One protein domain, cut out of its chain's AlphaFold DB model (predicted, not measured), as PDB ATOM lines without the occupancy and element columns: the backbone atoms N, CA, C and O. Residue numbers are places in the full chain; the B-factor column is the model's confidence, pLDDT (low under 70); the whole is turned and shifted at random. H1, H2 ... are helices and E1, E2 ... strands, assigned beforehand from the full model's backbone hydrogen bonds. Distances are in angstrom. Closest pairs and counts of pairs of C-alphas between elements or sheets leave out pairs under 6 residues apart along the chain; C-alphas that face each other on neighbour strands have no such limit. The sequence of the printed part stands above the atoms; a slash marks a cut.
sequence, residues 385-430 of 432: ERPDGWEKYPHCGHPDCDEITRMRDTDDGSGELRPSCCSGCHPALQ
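AT A GLANCE: This is residues 385 to 430 of the 432 residues of an uncharacterized protein of Streptomyces turgidiscabies Car8 (UniProt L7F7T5). There is little regular structure: a two-strand hairpin, E1 and E2, runs toward one end of the long axis, a long winding loop of residues 385 to 406 fills the other end, and a short helix, H1, follows the hairpin. The 46 printed residues hold E1, E2 and H1 in that order, a mixed class with 14 residues in named elements; the sheet E1 - E2 is antiparallel. The whole is only just compact, close to loose, with a radius of gyration of the C-alphas of 11.3 A and spans of 33 by 25 by 17 A.

IN THESE COORDINATES: After residues 385 to 406, E1 covers residues 407 to 411, 12.8 A long, from C-alpha 407 at (-8.940, 46.892, 9.990). E2 is residues 417 to 421, 12.7 A. H1 is residues 427 to 430, ending at C-alpha 430 at (-14.006, 37.366, 0.992).

HOW THE PARTS SIT: E1 and E2 form an antiparallel hairpin with 138 degrees between their directions. N 408 and O 420 are 2.9 A apart, and N 420 and O 408 2.8 A, within hydrogen-bond range. E1 and H1 are apart. H1 is too short for an O i to N i+4 pair; its one O i to N i+3 pair is within range.

THE WHOLE: The C-alphas of Gly 389 and Ser 414, 33.4 A, are the two farthest apart. The printed part has no cut, and both links, E1 to E2 and E2 to H1, are tight. Residues 427 to 430 have pLDDT under 70.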
ATOM      1  N   GLU A 385       0.452  58.793  10.892       83.50
ATOM      2  CA  GLU A 385       0.172  59.537   9.669       83.50
ATOM      3  C   GLU A 385      -1.138  59.060   9.037       83.50
ATOM      4  O   GLU A 385      -1.498  57.882   9.078       83.50
ATOM      5  N   ARG A 386      -1.869  59.984   8.408       80.75
ATOM      6  CA  ARG A 386      -3.071  59.638   7.646       80.75
ATOM      7  C   ARG A 386      -2.636  59.072   6.284       80.75
ATOM      8  O   ARG A 386      -2.051  59.827   5.512       80.75
ATOM      9  N   PRO A 387      -2.906  57.794   5.960       82.50
ATOM     10  CA  PRO A 387      -2.344  57.159   4.769       82.50
ATOM     11  C   PRO A 387      -2.866  57.760   3.467       82.50
ATOM     12  O   PRO A 387      -4.070  57.954   3.315       82.50
ATOM     13  N   ASP A 388      -2.006  57.999   2.482       79.06
ATOM     14  CA  ASP A 388      -2.434  58.590   1.210       79.06
ATOM     15  C   ASP A 388      -3.432  57.688   0.460       79.06
ATOM     16  O   ASP A 388      -3.170  56.522   0.158       79.06
ATOM     17  N   GLY A 389      -4.591  58.248   0.098       79.81
ATOM     18  CA  GLY A 389      -5.622  57.545  -0.672       79.81
ATOM     19  C   GLY A 389      -6.568  56.650   0.138       79.81
ATOM     20  O   GLY A 389      -7.379  55.957  -0.481       79.81
ATOM     21  N   TRP A 390      -6.529  56.698   1.475       76.88
ATOM     22  CA  TRP A 390      -7.467  55.989   2.365       76.88
ATOM     23  C   TRP A 390      -8.954  56.280   2.038       76.88
ATOM     24  O   TRP A 390      -9.810  55.403   2.149       76.88
ATOM     25  N   GLU A 391      -9.249  57.482   1.529       81.75
ATOM     26  CA  GLU A 391     -10.584  57.951   1.103       81.75
ATOM     27  C   GLU A 391     -11.180  57.151  -0.059       81.75
ATOM     28  O   GLU A 391     -12.396  57.133  -0.247       81.75
ATOM     29  N   LYS A 392     -10.344  56.478  -0.861       82.88
ATOM     30  CA  LYS A 392     -10.803  55.722  -2.037       82.88
ATOM     31  C   LYS A 392     -11.627  54.490  -1.665       82.88
ATOM     32  O   LYS A 392     -12.335  53.964  -2.522       82.88
ATOM     33  N   TYR A 393     -11.531  54.029  -0.419       82.12
ATOM     34  CA  TYR A 393     -12.206  52.832   0.061       82.12
ATOM     35  C   TYR A 393     -13.246  53.217   1.122       82.12
ATOM     36  O   TYR A 393     -12.863  53.687   2.202       82.12
ATOM     37  N   PRO A 394     -14.553  53.037   0.849       86.50
ATOM     38  CA  PRO A 394     -15.601  53.396   1.796       86.50
ATOM     39  C   PRO A 394     -15.489  52.554   3.071       86.50
ATOM     40  O   PRO A 394     -15.234  51.350   3.020       86.50
ATOM     41  N   HIS A 395     -15.664  53.201   4.222       92.25
ATOM     42  CA  HIS A 395     -15.769  52.517   5.509       92.25
ATOM     43  C   HIS A 395     -17.087  51.742   5.581       92.25
ATOM     44  O   HIS A 395     -18.109  52.197   5.070       92.25
ATOM     45  N   CYS A 396     -17.082  50.573   6.218       92.50
ATOM     46  CA  CYS A 396     -18.276  49.734   6.329       92.50
ATOM     47  C   CYS A 396     -19.254  50.176   7.434       92.50
ATOM     48  O   CYS A 396     -20.328  49.591   7.548       92.50
ATOM     49  N   GLY A 397     -18.895  51.160   8.265       93.75
ATOM     50  CA  GLY A 397     -19.707  51.651   9.383       93.75
ATOM     51  C   GLY A 397     -19.732  50.737  10.613       93.75
ATOM     52  O   GLY A 397     -20.456  51.024  11.563       93.75
ATOM     53  N   HIS A 398     -18.978  49.635  10.617       92.56
ATOM     54  CA  HIS A 398     -18.918  48.732  11.768       92.56
ATOM     55  C   HIS A 398     -18.150  49.400  12.925       92.56
ATOM     56  O   HIS A 398     -17.074  49.938  12.662       92.56
ATOM     57  N   PRO A 399     -18.644  49.354  14.181       93.56
ATOM     58  CA  PRO A 399     -18.021  50.051  15.315       93.56
ATOM     59  C   PRO A 399     -16.587  49.583  15.591       93.56
ATOM     60  O   PRO A 399     -15.732  50.397  15.913       93.56
ATOM     61  N   ASP A 400     -16.316  48.296  15.378       92.50
ATOM     62  CA  ASP A 400     -14.978  47.714  15.567       92.50
ATOM     63  C   ASP A 400     -14.073  47.833  14.327       92.50
ATOM     64  O   ASP A 400     -12.992  47.254  14.290       92.50
ATOM     65  N   CYS A 401     -14.531  48.506  13.265       92.88
ATOM     66  CA  CYS A 401     -13.723  48.757  12.076       92.88
ATOM     67  C   CYS A 401     -13.110  50.151  12.173       92.88
ATOM     68  O   CYS A 401     -13.829  51.145  12.228       92.88
ATOM     69  N   ASP A 402     -11.791  50.238  12.124       90.94
ATOM     70  CA  ASP A 402     -11.080  51.506  12.186       90.94
ATOM     71  C   ASP A 402     -11.279  52.342  10.901       90.94
ATOM     72  O   ASP A 402     -11.208  51.851   9.762       90.94
ATOM     73  N   GLU A 403     -11.559  53.636  11.079       88.62
ATOM     74  CA  GLU A 403     -11.914  54.549   9.987       88.62
ATOM     75  C   GLU A 403     -10.713  54.967   9.116       88.62
ATOM     76  O   GLU A 403     -10.894  55.608   8.081       88.62
ATOM     77  N   ILE A 404      -9.484  54.599   9.464       85.25
ATOM     78  CA  ILE A 404      -8.296  54.984   8.696       85.25
ATOM     79  C   ILE A 404      -7.675  53.745   8.050       85.25
ATOM     80  O   ILE A 404      -7.467  53.701   6.839       85.25
ATOM     81  N   THR A 405      -7.457  52.701   8.840       85.56
ATOM     82  CA  THR A 405      -6.791  51.460   8.433       85.56
ATOM     83  C   THR A 405      -7.727  50.443   7.788       85.56
ATOM     84  O   THR A 405      -7.253  49.532   7.109       85.56
ATOM     85  N   ARG A 406      -9.054  50.577   7.969       89.94
ATOM     86  CA  ARG A 406     -10.060  49.595   7.503       89.94
ATOM     87  C   ARG A 406      -9.810  48.187   8.069       89.94
ATOM     88  O   ARG A 406     -10.152  47.179   7.436       89.94
ATOM     89  N   MET A 407      -9.193  48.120   9.245       89.25
ATOM     90  CA  MET A 407      -8.940  46.892   9.990       89.25
ATOM     91  C   MET A 407      -9.910  46.771  11.156       89.25
ATOM     92  O   MET A 407     -10.483  47.759  11.603       89.25
ATOM     93  N   ARG A 408     -10.105  45.545  11.622       92.62
ATOM     94  CA  ARG A 408     -10.826  45.251  12.854       92.62
ATOM     95  C   ARG A 408     -10.061  44.206  13.639       92.62
ATOM     96  O   ARG A 408      -9.407  43.348  13.044       92.62
ATOM     97  N   ASP A 409     -10.201  44.234  14.948       92.94
ATOM     98  CA  ASP A 409      -9.692  43.164  15.786       92.94
ATOM     99  C   ASP A 409     -10.610  41.947  15.672       92.94
ATOM    100  O   ASP A 409     -11.818  42.016  15.901       92.94
ATOM    101  N   THR A 410     -10.042  40.822  15.249       89.62
ATOM    102  CA  THR A 410     -10.730  39.531  15.210       89.62
ATOM    103  C   THR A 410     -10.044  38.573  16.155       89.62
ATOM    104  O   THR A 410      -8.824  38.424  16.104       89.62
ATOM    105  N   ASP A 411     -10.842  37.900  16.972       89.44
ATOM    106  CA  ASP A 411     -10.397  36.738  17.728       89.44
ATOM    107  C   ASP A 411     -10.181  35.574  16.749       89.44
ATOM    108  O   ASP A 411     -11.103  35.177  16.027       89.44
ATOM    109  N   ASP A 412      -8.953  35.058  16.680       86.00
ATOM    110  CA  ASP A 412      -8.598  33.889  15.867       86.00
ATOM    111  C   ASP A 412      -8.869  32.555  16.596       86.00
ATOM    112  O   ASP A 412      -8.478  31.487  16.122       86.00
ATOM    113  N   GLY A 413      -9.568  32.609  17.736       84.81
ATOM    114  CA  GLY A 413      -9.881  31.474  18.600       84.81
ATOM    115  C   GLY A 413      -8.810  31.202  19.655       84.81
ATOM    116  O   GLY A 413      -9.000  30.317  20.490       84.81
ATOM    117  N   SER A 414      -7.697  31.946  19.644       87.56
ATOM    118  CA  SER A 414      -6.680  31.893  20.701       87.56
ATOM    119  C   SER A 414      -7.029  32.756  21.919       87.56
ATOM    120  O   SER A 414      -6.361  32.646  22.948       87.56
ATOM    121  N   GLY A 415      -8.063  33.602  21.823       89.94
ATOM    122  CA  GLY A 415      -8.378  34.624  22.821       89.94
ATOM    123  C   GLY A 415      -7.487  35.868  22.722       89.94
ATOM    124  O   GLY A 415      -7.722  36.838  23.442       89.94
ATOM    125  N   GLU A 416      -6.488  35.875  21.830       90.56
ATOM    126  CA  GLU A 416      -5.776  37.085  21.430       90.56
ATOM    127  C   GLU A 416      -6.519  37.762  20.277       90.56
ATOM    128  O   GLU A 416      -6.768  37.177  19.222       90.56
ATOM    129  N   LEU A 417      -6.842  39.039  20.464       88.44
ATOM    130  CA  LEU A 417      -7.363  39.872  19.393       88.44
ATOM    131  C   LEU A 417      -6.232  40.217  18.426       88.44
ATOM    132  O   LEU A 417      -5.227  40.810  18.820       88.44
ATOM    133  N   ARG A 418      -6.398  39.841  17.155       89.00
ATOM    134  CA  ARG A 418      -5.452  40.186  16.093       89.00
ATOM    135  C   ARG A 418      -6.091  41.126  15.078       89.00
ATOM    136  O   ARG A 418      -7.192  40.834  14.600       89.00
ATOM    137  N   PRO A 419      -5.390  42.198  14.672       86.25
ATOM    138  CA  PRO A 419      -5.892  43.106  13.656       86.25
ATOM    139  C   PRO A 419      -5.936  42.398  12.296       86.25
ATOM    140  O   PRO A 419      -4.903  42.037  11.721       86.25
ATOM    141  N   SER A 420      -7.140  42.220  11.758       88.50
ATOM    142  CA  SER A 420      -7.396  41.666  10.428       88.50
ATOM    143  C   SER A 420      -8.125  42.670   9.534       88.50
ATOM    144  O   SER A 420      -8.783  43.606   9.992       88.50
ATOM    145  N   CYS A 421      -7.999  42.505   8.217       87.19
ATOM    146  CA  CYS A 421      -8.706  43.348   7.257       87.19
ATOM    147  C   CYS A 421     -10.224  43.162   7.403       87.19
ATOM    148  O   CYS A 421     -10.731  42.040   7.381       87.19
ATOM    149  N   CYS A 422     -10.980  44.259   7.505       89.25
ATOM    150  CA  CYS A 422     -12.433  44.174   7.610       89.25
ATOM    151  C   CYS A 422     -13.049  43.632   6.308       89.25
ATOM    152  O   CYS A 422     -13.002  44.290   5.269       89.25
ATOM    153  N   SER A 423     -13.709  42.474   6.356       86.31
ATOM    154  CA  SER A 423     -14.322  41.840   5.175       86.31
ATOM    155  C   SER A 423     -15.403  42.686   4.485       86.31
ATOM    156  O   SER A 423     -15.679  42.476   3.305       86.31
ATOM    157  N   GLY A 424     -16.005  43.651   5.193       85.88
ATOM    158  CA  GLY A 424     -16.954  44.618   4.627       85.88
ATOM    159  C   GLY A 424     -16.284  45.754   3.847       85.88
ATOM    160  O   GLY A 424     -16.854  46.247   2.879       85.88
ATOM    161  N   CYS A 425     -15.064  46.139   4.228       86.81
ATOM    162  CA  CYS A 425     -14.261  47.119   3.488       86.81
ATOM    163  C   CYS A 425     -13.446  46.458   2.360       86.81
ATOM    164  O   CYS A 425     -13.049  47.128   1.407       86.81
ATOM    165  N   HIS A 426     -13.221  45.141   2.457       71.50
ATOM    166  CA  HIS A 426     -12.355  44.357   1.572       71.50
ATOM    167  C   HIS A 426     -13.105  43.201   0.884       71.50
ATOM    168  O   HIS A 426     -12.837  42.030   1.159       71.50
ATOM    169  N   PRO A 427     -14.017  43.484  -0.063       67.94
ATOM    170  CA  PRO A 427     -14.804  42.445  -0.735       67.94
ATOM    171  C   PRO A 427     -13.945  41.472  -1.562       67.94
ATOM    172  O   PRO A 427     -14.339  40.330  -1.781       67.94
ATOM    173  N   ALA A 428     -12.749  41.887  -1.992       62.81
ATOM    174  CA  ALA A 428     -11.807  41.014  -2.694       62.81
ATOM    175  C   ALA A 428     -11.179  39.934  -1.790       62.81
ATOM    176  O   ALA A 428     -10.751  38.902  -2.301       62.81
ATOM    177  N   LEU A 429     -11.150  40.148  -0.468       60.88
ATOM    178  CA  LEU A 429     -10.624  39.192   0.512       60.88
ATOM    179  C   LEU A 429     -11.684  38.201   1.015       60.88
ATOM    180  O   LEU A 429     -11.329  37.267   1.712       60.88
ATOM    181  N   GLN A 430     -12.960  38.342   0.634       56.59
ATOM    182  CA  GLN A 430     -14.006  37.366   0.992       56.59
ATOM    183  C   GLN A 430     -13.834  35.995   0.311       56.59
ATOM    184  O   GLN A 430     -14.560  35.058   0.628       56.59
TER     185      GLN A 430